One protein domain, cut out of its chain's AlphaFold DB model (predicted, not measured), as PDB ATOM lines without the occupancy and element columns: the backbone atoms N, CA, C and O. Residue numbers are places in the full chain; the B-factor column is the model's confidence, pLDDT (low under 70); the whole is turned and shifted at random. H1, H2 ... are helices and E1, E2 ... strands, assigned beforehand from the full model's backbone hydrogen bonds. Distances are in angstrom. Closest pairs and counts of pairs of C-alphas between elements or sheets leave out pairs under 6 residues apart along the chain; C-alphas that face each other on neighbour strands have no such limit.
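This is residues 44 to 146 of the 147 residues of an uncharacterized protein of Thermoplasmata archaeon (UniProt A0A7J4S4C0). Two antiparallel sheets lie face to face as a sandwich, a larger one of three long strands with the short E1 at its edge and a smaller one of three strands, their strands running at 24 degrees to each other. The short helix H1 sits at the side of the larger sheet, and the long link of residues 86 to 103 swings wide between E4 and E5. The printed part has 103 residues, in the order E1 H1 E2 E3 E4 E5 E6 E7, with sheets E1 E7 E3 E5 and E2 E6 E4. It is mostly strand and compact, with a radius of gyration of the C-alphas of 13.9 A and spans of 42 by 30 by 19 A.

In the larger sheet, E1 is residues 44 to 46, starting at C-alpha 44 (238.147, 233.945, 191.619); E7, residues 132 to 145, spans 27.9 A and ends at C-alpha 145 (231.556, 221.993, 208.278); E3, residues 64 to 76, spans 31.1 A; E5, residues 104 to 116, spans 31.4 A. The smaller sheet has E2, residues 54 to 59, E6, residues 119 to 125, 19.9 A, and E4, residues 81 to 85. H1 is residues 47 to 52, 8.9 A.

The larger sheet is strongly twisted, and E3 bends by 94 degrees at residue 73. N 70 and O 110 of E3 and E5 are 2.9 A apart, N 71 and O 137 of E3 and E7 2.8 A, N 45 and O 136 of E1 and E7 2.8 A. In the smaller sheet, N 57 and O 121 of E2 and E6 are 2.9 A apart, N 84 and O 122 of E4 and E6 2.9 A. Between the sheets, the closest C-alphas of E4 and E5 are those of Leu 81 and Val 112, 6.7 A. H1 stands at the larger sheet's level, at a height of 1.9 A; its closest C-alpha pair with E7 is Ala 47 and Ala 134, 4.6 A. Every O i to N i+4 pair in H1 is within hydrogen-bond range.

The C-alphas farthest apart, of Ala 61 and Leu 101, are 42.3 A apart. The printed part has no cut, and E4 to E5 is the long link. Mean pLDDT of the printed part is 87.4; residues 91 to 101 and 127 to 129 are under 70.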
ATOM      1  N   VAL A  44     238.613 233.797 192.998       93.62
ATOM      2  CA  VAL A  44     238.147 233.945 191.619       93.62
ATOM      3  C   VAL A  44     238.734 232.831 190.761       93.62
ATOM      4  O   VAL A  44     239.946 232.616 190.741       93.62
ATOM      5  N   PHE A  45     237.869 232.141 190.029       92.31
ATOM      6  CA  PHE A  45     238.223 231.156 189.018       92.31
ATOM      7  C   PHE A  45     237.965 231.760 187.644       92.31
ATOM      8  O   PHE A  45     236.846 232.159 187.342       92.31
ATOM      9  N   SER A  46     238.988 231.785 186.795       91.50
ATOM     10  CA  SER A  46     238.813 232.028 185.362       91.50
ATOM     11  C   SER A  46     238.117 230.846 184.679       91.50
ATOM     12  O   SER A  46     237.982 229.766 185.257       91.50
ATOM     13  N   ALA A  47     237.738 231.013 183.417       85.62
ATOM     14  CA  ALA A  47     237.241 229.940 182.562       85.62
ATOM     15  C   ALA A  47     238.120 228.673 182.589       85.62
ATOM     16  O   ALA A  47     237.656 227.591 182.942       85.62
ATOM     17  N   ASN A  48     239.416 228.826 182.302       84.06
ATOM     18  CA  ASN A  48     240.371 227.714 182.268       84.06
ATOM     19  C   ASN A  48     240.523 227.045 183.644       84.06
ATOM     20  O   ASN A  48     240.568 225.825 183.779       84.06
ATOM     21  N   ALA A  49     240.563 227.860 184.696       86.06
ATOM     22  CA  ALA A  49     240.570 227.375 186.065       86.06
ATOM     23  C   ALA A  49     239.308 226.573 186.401       86.06
ATOM     24  O   ALA A  49     239.393 225.501 186.986       86.06
ATOM     25  N   THR A  50     238.141 227.073 186.008       83.12
ATOM     26  CA  THR A  50     236.853 226.410 186.213       83.12
ATOM     27  C   THR A  50     236.815 225.056 185.508       83.12
ATOM     28  O   THR A  50     236.312 224.079 186.066       83.12
ATOM     29  N   GLU A  51     237.374 224.971 184.300       81.50
ATOM     30  CA  GLU A  51     237.420 223.751 183.494       81.50
ATOM     31  C   GLU A  51     238.333 222.665 184.072       81.50
ATOM     32  O   GLU A  51     238.030 221.485 183.921       81.50
ATOM     33  N   HIS A  52     239.412 223.021 184.764       82.25
ATOM     34  CA  HIS A  52     240.390 222.034 185.237       82.25
ATOM     35  C   HIS A  52     240.385 221.815 186.745       82.25
ATOM     36  O   HIS A  52     240.942 220.828 187.223       82.25
ATOM     37  N   TRP A  53     239.750 222.704 187.504       88.44
ATOM     38  CA  TRP A  53     239.764 222.615 188.951       88.44
ATOM     39  C   TRP A  53     238.955 221.428 189.474       88.44
ATOM     40  O   TRP A  53     237.781 221.242 189.137       88.44
ATOM     41  N   ALA A  54     239.589 220.682 190.370       90.31
ATOM     42  CA  ALA A  54     238.973 219.693 191.229       90.31
ATOM     43  C   ALA A  54     239.668 219.722 192.594       90.31
ATOM     44  O   ALA A  54     240.866 219.989 192.684       90.31
ATOM     45  N   ALA A  55     238.916 219.426 193.650       92.19
ATOM     46  CA  ALA A  55     239.453 219.210 194.982       92.19
ATOM     47  C   ALA A  55     239.050 217.827 195.492       92.19
ATOM     48  O   ALA A  55     237.868 217.471 195.525       92.19
ATOM     49  N   HIS A  56     240.046 217.051 195.908       93.19
ATOM     50  CA  HIS A  56     239.868 215.707 196.447       93.19
ATOM     51  C   HIS A  56     240.003 215.738 197.966       93.19
ATOM     52  O   HIS A  56     240.910 216.374 198.502       93.19
ATOM     53  N   PHE A  57     239.110 215.057 198.677       93.12
ATOM     54  CA  PHE A  57     239.134 215.036 200.136       93.12
ATOM     55  C   PHE A  57     238.480 213.779 200.706       93.12
ATOM     56  O   PHE A  57     237.703 213.091 200.047       93.12
ATOM     57  N   THR A  58     238.790 213.484 201.965       94.62
ATOM     58  CA  THR A  58     238.224 212.358 202.712       94.62
ATOM     59  C   THR A  58     237.380 212.854 203.874       94.62
ATOM     60  O   THR A  58     237.757 213.798 204.568       94.62
ATOM     61  N   VAL A  59     236.265 212.180 204.117       94.56
ATOM     62  CA  VAL A  59     235.340 212.423 205.220       94.56
ATOM     63  C   VAL A  59     235.437 211.266 206.210       94.56
ATOM     64  O   VAL A  59     235.351 210.099 205.824       94.56
ATOM     65  N   GLY A  60     235.623 211.597 207.490       92.62
ATOM     66  CA  GLY A  60     235.696 210.625 208.582       92.62
ATOM     67  C   GLY A  60     234.336 210.041 208.988       92.62
ATOM     68  O   GLY A  60     233.288 210.440 208.485       92.62
ATOM     69  N   ALA A  61     234.357 209.112 209.950       91.56
ATOM     70  CA  ALA A  61     233.197 208.316 210.375       91.56
ATOM     71  C   ALA A  61     231.972 209.129 210.843       91.56
ATOM     72  O   ALA A  61     230.848 208.657 210.719       91.56
ATOM     73  N   SER A  62     232.171 210.342 211.365       90.94
ATOM     74  CA  SER A  62     231.089 211.219 211.838       90.94
ATOM     75  C   SER A  62     230.303 211.904 210.714       90.94
ATOM     76  O   SER A  62     229.303 212.569 210.986       90.94
ATOM     77  N   GLY A  63     230.771 211.798 209.465       92.38
ATOM     78  CA  GLY A  63     230.270 212.612 208.364       92.38
ATOM     79  C   GLY A  63     230.572 214.105 208.549       92.38
ATOM     80  O   GLY A  63     231.080 214.546 209.583       92.38
ATOM     81  N   VAL A  64     230.259 214.890 207.521       96.06
ATOM     82  CA  VAL A  64     230.383 216.364 207.500       96.06
ATOM     83  C   VAL A  64     229.283 216.969 206.624       96.06
ATOM     84  O   VAL A  64     228.516 216.241 205.990       96.06
ATOM     85  N   ARG A  65     229.199 218.299 206.556       96.25
ATOM     86  CA  ARG A  65     228.463 219.028 205.514       96.25
ATOM     87  C   ARG A  65     229.438 219.811 204.648       96.25
ATOM     88  O   ARG A  65     230.271 220.537 205.174       96.25
ATOM     89  N   LEU A  66     229.328 219.694 203.330       96.81
ATOM     90  CA  LEU A  66     229.967 220.629 202.410       96.81
ATOM     91  C   LEU A  66     229.054 221.839 202.248       96.81
ATOM     92  O   LEU A  66     227.909 221.680 201.818       96.81
ATOM     93  N   VAL A  67     229.566 223.020 202.576       97.19
ATOM     94  CA  VAL A  67     228.829 224.285 202.502       97.19
ATOM     95  C   VAL A  67     229.612 225.331 201.718       97.19
ATOM     96  O   VAL A  67     230.837 225.257 201.668       97.19
ATOM     97  N   GLY A  68     228.921 226.297 201.114       97.12
ATOM     98  CA  GLY A  68     229.540 227.432 200.426       97.12
ATOM     99  C   GLY A  68     228.612 228.087 199.407       97.12
ATOM    100  O   GLY A  68     227.527 227.580 199.119       97.12
ATOM    101  N   ALA A  69     229.051 229.208 198.840       97.12
ATOM    102  CA  ALA A  69     228.293 229.948 197.836       97.12
ATOM    103  C   ALA A  69     229.219 230.583 196.800       97.12
ATOM    104  O   ALA A  69     230.373 230.907 197.089       97.12
ATOM    105  N   TRP A  70     228.700 230.761 195.590       97.06
ATOM    106  CA  TRP A  70     229.415 231.378 194.483       97.06
ATOM    107  C   TRP A  70     228.475 232.155 193.564       97.06
ATOM    108  O   TRP A  70     227.264 231.926 193.527       97.06
ATOM    109  N   THR A  71     229.066 233.042 192.777       96.50
ATOM    110  CA  THR A  71     228.432 233.703 191.640       96.50
ATOM    111  C   THR A  71     229.267 233.414 190.405       96.50
ATOM    112  O   THR A  71     230.473 233.635 190.406       96.50
ATOM    113  N   ALA A  72     228.639 232.893 189.363       94.94
ATOM    114  CA  ALA A  72     229.244 232.691 188.061       94.94
ATOM    115  C   ALA A  72     228.794 233.790 187.095       94.94
ATOM    116  O   ALA A  72     227.657 234.266 187.182       94.94
ATOM    117  N   PHE A  73     229.672 234.154 186.165       94.88
ATOM    118  CA  PHE A  73     229.451 235.211 185.185       94.88
ATOM    119  C   PHE A  73     229.616 234.694 183.760       94.88
ATOM    120  O   PHE A  73     230.462 233.834 183.504       94.88
ATOM    121  N   ASP A  74     228.787 235.240 182.869       93.38
ATOM    122  CA  ASP A  74     228.789 235.040 181.418       93.38
ATOM    123  C   ASP A  74     229.048 233.590 181.012       93.38
ATOM    124  O   ASP A  74     230.159 233.179 180.659       93.38
ATOM    125  N   GLY A  75     227.989 232.794 181.090       89.88
ATOM    126  CA  GLY A  75     228.079 231.362 180.917       89.88
ATOM    127  C   GLY A  75     226.933 230.745 180.140       89.88
ATOM    128  O   GLY A  75     226.010 231.399 179.648       89.88
ATOM    129  N   ILE A  76     227.053 229.434 179.998       87.44
ATOM    130  CA  ILE A  76     226.162 228.579 179.231       87.44
ATOM    131  C   ILE A  76     225.864 227.351 180.083       87.44
ATOM    132  O   ILE A  76     226.770 226.762 180.667       87.44
ATOM    133  N   GLY A  77     224.598 226.944 180.139       84.56
ATOM    134  CA  GLY A  77     224.181 225.748 180.871       84.56
ATOM    135  C   GLY A  77     224.326 225.872 182.395       84.56
ATOM    136  O   GLY A  77     224.660 226.931 182.916       84.56
ATOM    137  N   PRO A  78     224.028 224.813 183.157       80.31
ATOM    138  CA  PRO A  78     224.069 224.877 184.615       80.31
ATOM    139  C   PRO A  78     225.511 224.890 185.156       80.31
ATOM    140  O   PRO A  78     226.311 223.999 184.857       80.31
ATOM    141  N   ILE A  79     225.822 225.862 186.022       86.12
ATOM    142  CA  ILE A  79     227.083 225.928 186.780       86.12
ATOM    143  C   ILE A  79     226.801 225.615 188.246       86.12
ATOM    144  O   ILE A  79     226.347 226.454 189.020       86.12
ATOM    145  N   VAL A  80     227.071 224.366 188.620       88.06
ATOM    146  CA  VAL A  80     226.859 223.842 189.972       88.06
ATOM    147  C   VAL A  80     228.151 223.284 190.544       88.06
ATOM    148  O   VAL A  80     228.951 222.722 189.803       88.06
ATOM    149  N   LEU A  81     228.357 223.388 191.854       91.44
ATOM    150  CA  LEU A  81     229.442 222.680 192.522       91.44
ATOM    151  C   LEU A  81     229.044 221.208 192.698       91.44
ATOM    152  O   LEU A  81     228.192 220.862 193.519       91.44
ATOM    153  N   LEU A  82     229.629 220.337 191.886       90.69
ATOM    154  CA  LEU A  82     229.309 218.922 191.882       90.69
ATOM    155  C   LEU A  82     230.170 218.177 192.897       90.69
ATOM    156  O   LEU A  82     231.386 218.325 192.903       90.69
ATOM    157  N   VAL A  83     229.539 217.309 193.687       92.19
ATOM    158  CA  VAL A  83     230.230 216.385 194.595       92.19
ATOM    159  C   VAL A  83     230.011 214.950 194.132       92.19
ATOM    160  O   VAL A  83     228.864 214.493 194.037       92.19
ATOM    161  N   VAL A  84     231.106 214.241 193.878       91.75
ATOM    162  CA  VAL A  84     231.126 212.844 193.432       91.75
ATOM    163  C   VAL A  84     231.805 211.983 194.484       91.75
ATOM    164  O   VAL A  84     232.752 212.418 195.138       91.75
ATOM    165  N   ASN A  85     231.299 210.765 194.658       92.50
ATOM    166  CA  ASN A  85     231.909 209.776 195.533       92.50
ATOM    167  C   ASN A  85     233.121 209.145 194.825       92.50
ATOM    168  O   ASN A  85     233.011 208.698 193.684       92.50
ATOM    169  N   GLY A  86     234.264 209.124 195.500       90.31
ATOM    170  CA  GLY A  86     235.561 208.716 194.971       90.31
ATOM    171  C   GLY A  86     236.418 209.863 194.422       90.31
ATOM    172  O   GLY A  86     236.047 211.038 194.447       90.31
ATOM    173  N   THR A  87     237.596 209.490 193.923       88.94
ATOM    174  CA  THR A  87     238.554 210.390 193.268       88.94
ATOM    175  C   THR A  87     238.304 210.374 191.764       88.94
ATOM    176  O   THR A  87     238.512 209.346 191.123       88.94
ATOM    177  N   VAL A  88     237.846 211.492 191.201       85.25
ATOM    178  CA  VAL A  88     237.518 211.604 189.773       85.25
ATOM    179  C   VAL A  88     238.220 212.820 189.184       85.25
ATOM    180  O   VAL A  88     237.938 213.944 189.587       85.25
ATOM    181  N   SER A  89     239.120 212.601 188.228       76.94
ATOM    182  CA  SER A  89     239.767 213.693 187.498       76.94
ATOM    183  C   SER A  89     238.790 214.358 186.532       76.94
ATOM    184  O   SER A  89     237.975 213.688 185.894       76.94
ATOM    185  N   LYS A  90     238.902 215.677 186.383       76.19
ATOM    186  CA  LYS A  90     238.194 216.428 185.343       76.19
ATOM    187  C   LYS A  90     238.942 216.276 183.998       76.19
ATOM    188  O   LYS A  90     240.173 216.224 184.032       76.19
ATOM    189  N   PRO A  91     238.268 216.187 182.830       66.31
ATOM    190  CA  PRO A  91     236.827 216.289 182.573       66.31
ATOM    191  C   PRO A  91     236.083 214.956 182.750       66.31
ATOM    192  O   PRO A  91     236.272 214.013 181.981       66.31
ATOM    193  N   TYR A  92     235.200 214.893 183.749       67.12
ATOM    194  CA  TYR A  92     234.249 213.799 183.923       67.12
ATOM    195  C   TYR A  92     232.818 214.350 183.955       67.12
ATOM    196  O   TYR A  92     232.575 215.351 184.636       67.12
ATOM    197  N   PRO A  93     231.853 213.675 183.312       65.69
ATOM    198  CA  PRO A  93     232.013 212.540 182.392       65.69
ATOM    199  C   PRO A  93     232.834 212.898 181.132       65.69
ATOM    200  O   PRO A  93     232.960 214.077 180.802       65.69
ATOM    201  N   PRO A  94     233.418 211.903 180.432       65.50
ATOM    202  CA  PRO A  94     234.173 212.140 179.201       65.50
ATOM    203  C   PRO A  94     233.312 212.848 178.141       65.50
ATOM    204  O   PRO A  94     232.104 212.607 178.093       65.50
ATOM    205  N   PRO A  95     233.905 213.701 177.284       61.97
ATOM    206  CA  PRO A  95     233.160 214.550 176.360       61.97
ATOM    207  C   PRO A  95     232.285 213.734 175.401       61.97
ATOM    208  O   PRO A  95     232.739 212.776 174.777       61.97
ATOM    209  N   LEU A  96     231.023 214.144 175.258       60.25
ATOM    210  CA  LEU A  96     230.151 213.676 174.181       60.25
ATOM    211  C   LEU A  96     230.476 214.425 172.882       60.25
ATOM    212  O   LEU A  96     230.900 215.577 172.903       60.25
ATOM    213  N   LEU A  97     230.214 213.786 171.739       59.59
ATOM    214  CA  LEU A  97     230.471 214.354 170.408       59.59
ATOM    215  C   LEU A  97     229.554 215.540 170.039       59.59
ATOM    216  O   LEU A  97     229.791 216.160 169.006       59.59
ATOM    217  N   HIS A  98     228.499 215.841 170.812       61.91
ATOM    218  CA  HIS A  98     227.534 216.919 170.537       61.91
ATOM    219  C   HIS A  98     227.072 217.632 171.820       61.91
ATOM    220  O   HIS A  98     226.655 216.984 172.781       61.91
ATOM    221  N   CYS A  99     227.079 218.971 171.788       67.12
ATOM    222  CA  CYS A  99     226.489 219.845 172.804       67.12
ATOM    223  C   CYS A  99     225.011 220.117 172.466       67.12
ATOM    224  O   CYS A  99     224.751 220.700 171.409       67.12
ATOM    225  N   PRO A 100     224.030 219.746 173.307       65.75
ATOM    226  CA  PRO A 100     222.661 220.222 173.119       65.75
ATOM    227  C   PRO A 100     222.597 221.751 173.293       65.75
ATOM    228  O   PRO A 100     223.452 222.336 173.954       65.75
ATOM    229  N   LEU A 101     221.588 222.408 172.708       66.00
ATOM    230  CA  LEU A 101     221.351 223.849 172.874       66.00
ATOM    231  C   LEU A 101     221.161 224.182 174.363       66.00
ATOM    232  O   LEU A 101     220.132 223.855 174.953       66.00
ATOM    233  N   LEU A 102     222.164 224.815 174.969       73.44
ATOM    234  CA  LEU A 102     222.150 225.231 176.367       73.44
ATOM    235  C   LEU A 102     221.752 226.707 176.489       73.44
ATOM    236  O   LEU A 102     222.041 227.526 175.618       73.44
ATOM    237  N   PHE A 103     221.101 227.056 177.598       80.12
ATOM    238  CA  PHE A 103     220.706 228.434 177.890       80.12
ATOM    239  C   PHE A 103     221.922 229.288 178.254       80.12
ATOM    240  O   PHE A 103     222.710 228.900 179.117       80.12
ATOM    241  N   HIS A 104     222.035 230.456 177.623       89.06
ATOM    242  CA  HIS A 104     223.000 231.488 177.991       89.06
ATOM    243  C   HIS A 104     222.471 232.329 179.153       89.06
ATOM    244  O   HIS A 104     221.273 232.610 179.233       89.06
ATOM    245  N   TRP A 105     223.370 232.771 180.021       91.06
ATOM    246  CA  TRP A 105     223.061 233.675 181.126       91.06
ATOM    247  C   TRP A 105     224.267 234.564 181.439       91.06
ATOM    248  O   TRP A 105     225.410 234.173 181.220       91.06
ATOM    249  N   SER A 106     224.007 235.761 181.969       94.12
ATOM    250  CA  SER A 106     225.066 236.709 182.360       94.12
ATOM    251  C   SER A 106     225.510 236.535 183.808       94.12
ATOM    252  O   SER A 106     226.674 236.737 184.125       94.12
ATOM    253  N   VAL A 107     224.592 236.154 184.700       94.81
ATOM    254  CA  VAL A 107     224.878 235.940 186.125       94.81
ATOM    255  C   VAL A 107     224.116 234.716 186.615       94.81
ATOM    256  O   VAL A 107     222.914 234.596 186.376       94.81
ATOM    257  N   TYR A 108     224.805 233.835 187.337       92.81
ATOM    258  CA  TYR A 108     224.220 232.664 187.980       92.81
ATOM    259  C   TYR A 108     224.729 232.536 189.419       92.81
ATOM    260  O   TYR A 108     225.922 232.365 189.653       92.81
ATOM    261  N   ASN A 109     223.823 232.591 190.396       94.81
ATOM    262  CA  ASN A 109     224.164 232.406 191.806       94.81
ATOM    263  C   ASN A 109     223.948 230.950 192.212       94.81
ATOM    264  O   ASN A 109     222.878 230.391 191.973       94.81
ATOM    265  N   GLY A 110     224.944 230.358 192.864       93.94
ATOM    266  CA  GLY A 110     224.888 228.986 193.342       93.94
ATOM    267  C   GLY A 110     225.278 228.862 194.809       93.94
ATOM    268  O   GLY A 110     226.003 229.684 195.368       93.94
ATOM    269  N   THR A 111     224.765 227.812 195.438       96.00
ATOM    270  CA  THR A 111     225.108 227.420 196.806       96.00
ATOM    271  C   THR A 111     225.309 225.914 196.860       96.00
ATOM    272  O   THR A 111     224.756 225.168 196.048       96.00
ATOM    273  N   VAL A 112     226.116 225.463 197.811       95.25
ATOM    274  CA  VAL A 112     226.220 224.058 198.180       95.25
ATOM    275  C   VAL A 112     225.886 223.938 199.654       95.25
ATOM    276  O   VAL A 112     226.356 224.718 200.476       95.25
ATOM    277  N   ASP A 113     225.054 222.959 199.965       96.00
ATOM    278  CA  ASP A 113     224.770 222.528 201.321       96.00
ATOM    279  C   ASP A 113     224.422 221.042 201.255       96.00
ATOM    280  O   ASP A 113     223.301 220.650 200.925       96.00
ATOM    281  N   ARG A 114     225.437 220.199 201.444       95.38
ATOM    282  CA  ARG A 114     225.319 218.756 201.233       95.38
ATOM    283  C   ARG A 114     225.921 217.986 202.393       95.38
ATOM    284  O   ARG A 114     227.121 218.072 202.637       95.38
ATOM    285  N   ALA A 115     225.102 217.178 203.062       96.50
ATOM    286  CA  ALA A 115     225.594 216.185 204.008       96.50
ATOM    287  C   ALA A 115     226.382 215.094 203.268       96.50
ATOM    288  O   ALA A 115     225.924 214.556 202.257       96.50
ATOM    289  N   LEU A 116     227.568 214.786 203.781       95.94
ATOM    290  CA  LEU A 116     228.452 213.738 203.293       95.94
ATOM    291  C   LEU A 116     228.643 212.706 204.404       95.94
ATOM    292  O   LEU A 116     228.882 213.057 205.564       95.94
ATOM    293  N   GLU A 117     228.502 211.440 204.038       96.31
ATOM    294  CA  GLU A 117     228.856 210.305 204.889       96.31
ATOM    295  C   GLU A 117     230.364 210.046 204.816       96.31
ATOM    296  O   GLU A 117     231.063 210.632 203.985       96.31
ATOM    297  N   ALA A 118     230.867 209.155 205.665       95.44
ATOM    298  CA  ALA A 118     232.257 208.719 205.608       95.44
ATOM    299  C   ALA A 118     232.628 208.198 204.207       95.44
ATOM    300  O   ALA A 118     231.882 207.424 203.605       95.44
ATOM    301  N   GLY A 119     233.780 208.619 203.685       95.06
ATOM    302  CA  GLY A 119     234.223 208.233 202.345       95.06
ATOM    303  C   GLY A 119     235.184 209.228 201.704       95.06
ATOM    304  O   GLY A 119     235.473 210.289 202.255       95.06
ATOM    305  N   THR A 120     235.679 208.877 200.523       95.69
ATOM    306  CA  THR A 120     236.493 209.767 199.684       95.69
ATOM    307  C   THR A 120     235.587 210.472 198.694       95.69
ATOM    308  O   THR A 120     234.720 209.836 198.108       95.69
ATOM    309  N   TYR A 121     235.800 211.761 198.469       95.06
ATOM    310  CA  TYR A 121     235.008 212.560 197.550       95.06
ATOM    311  C   TYR A 121     235.894 213.427 196.671       95.06
ATOM    312  O   TYR A 121     237.013 213.798 197.030       95.06
ATOM    313  N   THR A 122     235.327 213.805 195.534       93.56
ATOM    314  CA  THR A 122     235.832 214.891 194.710       93.56
ATOM    315  C   THR A 122     234.750 215.938 194.562       93.56
ATOM    316  O   THR A 122     233.584 215.607 194.335       93.56
ATOM    317  N   VAL A 123     235.151 217.199 194.652       93.19
ATOM    318  CA  VAL A 123     234.326 218.331 194.265       93.19
ATOM    319  C   VAL A 123     234.947 219.056 193.075       93.19
ATOM    320  O   VAL A 123     236.158 219.242 193.024       93.19
ATOM    321  N   TYR A 124     234.125 219.448 192.110       91.06
ATOM    322  CA  TYR A 124     234.531 220.283 190.980       91.06
ATOM    323  C   TYR A 124     233.344 221.089 190.461       91.06
ATOM    324  O   TYR A 124     232.182 220.804 190.764       91.06
ATOM    325  N   TRP A 125     233.628 222.115 189.669       88.56
ATOM    326  CA  TRP A 125     232.595 222.865 188.961       88.56
ATOM    327  C   TRP A 125     232.001 221.993 187.858       88.56
ATOM    328  O   TRP A 125     232.765 221.549 187.015       88.56
ATOM    329  N   ASN A 126     230.685 221.769 187.920       77.31
ATOM    330  CA  ASN A 126     229.756 221.076 187.016       77.31
ATOM    331  C   ASN A 126     230.220 219.756 186.339       77.31
ATOM    332  O   ASN A 126     231.370 219.538 185.991       77.31
ATOM    333  N   THR A 127     229.277 218.837 186.106       65.19
ATOM    334  CA  THR A 127     229.471 217.688 185.187       65.19
ATOM    335  C   THR A 127     229.197 218.045 183.724       65.19
ATOM    336  O   THR A 127     229.354 217.210 182.837       65.19
ATOM    337  N   GLY A 128     228.610 219.217 183.474       57.66
ATOM    338  CA  GLY A 128     227.798 219.452 182.288       57.66
ATOM    339  C   GLY A 128     228.620 219.584 181.015       57.66
ATOM    340  O   GLY A 128     229.458 220.476 180.906       57.66
ATOM    341  N   PHE A 129     228.306 218.752 180.023       66.62
ATOM    342  CA  PHE A 129     228.768 218.907 178.646       66.62
ATOM    343  C   PHE A 129     228.547 220.347 178.190       66.62
ATOM    344  O   PHE A 129     227.410 220.809 178.171       66.62
ATOM    345  N   CYS A 130     229.628 221.045 177.835       72.06
ATOM    346  CA  CYS A 130     229.578 222.391 177.256       72.06
ATOM    347  C   CYS A 130     229.024 223.471 178.200       72.06
ATOM    348  O   CYS A 130     228.774 224.597 177.769       72.06
ATOM    349  N   ALA A 131     228.839 223.137 179.482       81.25
ATOM    350  CA  ALA A 131     228.471 224.107 180.486       81.25
ATOM    351  C   ALA A 131     229.726 224.866 180.924       81.25
ATOM    352  O   ALA A 131     230.711 224.282 181.377       81.25
ATOM    353  N   TYR A 132     229.675 226.176 180.766       84.75
ATOM    354  CA  TYR A 132     230.825 227.062 180.833       84.75
ATOM    355  C   TYR A 132     230.467 228.290 181.659       84.75
ATOM    356  O   TYR A 132     229.328 228.752 181.617       84.75
ATOM    357  N   ALA A 133     231.445 228.829 182.376       90.25
ATOM    358  CA  ALA A 133     231.400 230.167 182.944       90.25
ATOM    359  C   ALA A 133     232.699 230.872 182.569       90.25
ATOM    360  O   ALA A 133     233.771 230.271 182.680       90.25
ATOM    361  N   ALA A 134     232.614 232.137 182.161       91.75
ATOM    362  CA  ALA A 134     233.807 232.948 181.951       91.75
ATOM    363  C   ALA A 134     234.571 233.153 183.264       91.75
ATOM    364  O   ALA A 134     235.806 233.181 183.280       91.75
ATOM    365  N   GLU A 135     233.824 233.255 184.363       93.81
ATOM    366  CA  GLU A 135     234.370 233.508 185.684       93.81
ATOM    367  C   GLU A 135     233.457 232.951 186.781       93.81
ATOM    368  O   GLU A 135     232.231 232.974 186.655       93.81
ATOM    369  N   ILE A 136     234.045 232.475 187.880       94.81
ATOM    370  CA  ILE A 136     233.324 232.113 189.105       94.81
ATOM    371  C   ILE A 136     233.974 232.803 190.296       94.81
ATOM    372  O   ILE A 136     235.169 232.658 190.545       94.81
ATOM    373  N   HIS A 137     233.168 233.523 191.063       95.62
ATOM    374  CA  HIS A 137     233.550 234.183 192.302       95.62
ATOM    375  C   HIS A 137     232.983 233.396 193.471       95.62
ATOM    376  O   HIS A 137     231.770 233.240 193.590       95.62
ATOM    377  N   VAL A 138     233.842 232.925 194.366       96.19
ATOM    378  CA  VAL A 138     233.410 232.301 195.617       96.19
ATOM    379  C   VAL A 138     232.945 233.404 196.559       96.19
ATOM    380  O   VAL A 138     233.748 234.190 197.052       96.19
ATOM    381  N   THR A 139     231.643 233.488 196.808       97.06
ATOM    382  CA  THR A 139     231.035 234.542 197.632       97.06
ATOM    383  C   THR A 139     230.966 234.152 199.108       97.06
ATOM    384  O   THR A 139     231.022 235.020 199.977       97.06
ATOM    385  N   GLN A 140     230.919 232.851 199.409       97.19
ATOM    386  CA  GLN A 140     231.096 232.297 200.753       97.19
ATOM    387  C   GLN A 140     232.053 231.111 200.691       97.19
ATOM    388  O   GLN A 140     231.924 230.270 199.803       97.19
ATOM    389  N   THR A 141     232.983 231.034 201.649       96.38
ATOM    390  CA  THR A 141     234.003 229.979 201.725       96.38
ATOM    391  C   THR A 141     233.396 228.592 201.518       96.38
ATOM    392  O   THR A 141     232.493 228.195 202.256       96.38
ATOM    393  N   ILE A 142     233.924 227.851 200.543       96.75
ATOM    394  CA  ILE A 142     233.530 226.468 200.273       96.75
ATOM    395  C   ILE A 142     234.358 225.564 201.178       96.75
ATOM    396  O   ILE A 142     235.582 225.527 201.060       96.75
ATOM    397  N   GLN A 143     233.717 224.855 202.102       96.12
ATOM    398  CA  GLN A 143     234.419 224.099 203.139       96.12
ATOM    399  C   GLN A 143     233.594 222.958 203.726       96.12
ATOM    400  O   GLN A 143     232.372 222.903 203.585       96.12
ATOM    401  N   LEU A 144     234.287 222.064 204.432       95.75
ATOM    402  CA  LEU A 144     233.671 221.027 205.248       95.75
ATOM    403  C   LEU A 144     233.344 221.607 206.628       95.75
ATOM    404  O   LEU A 144     234.240 221.999 207.371       95.75
ATOM    405  N   ALA A 145     232.063 221.649 206.963       92.31
ATOM    406  CA  ALA A 145     231.556 221.993 208.278       92.31
ATOM    407  C   ALA A 145     231.198 220.716 209.048       92.31
ATOM    408  O   ALA A 145     230.677 219.749 208.483       92.31
ATOM    409  N   THR A 146     231.462 220.709 210.352       85.56
ATOM    410  CA  THR A 146     230.903 219.693 211.251       85.56
ATOM    411  C   THR A 146     229.376 219.774 211.224       85.56
ATOM    412  O   THR A 146     228.827 220.863 211.046       85.56
TER     413      THR A 146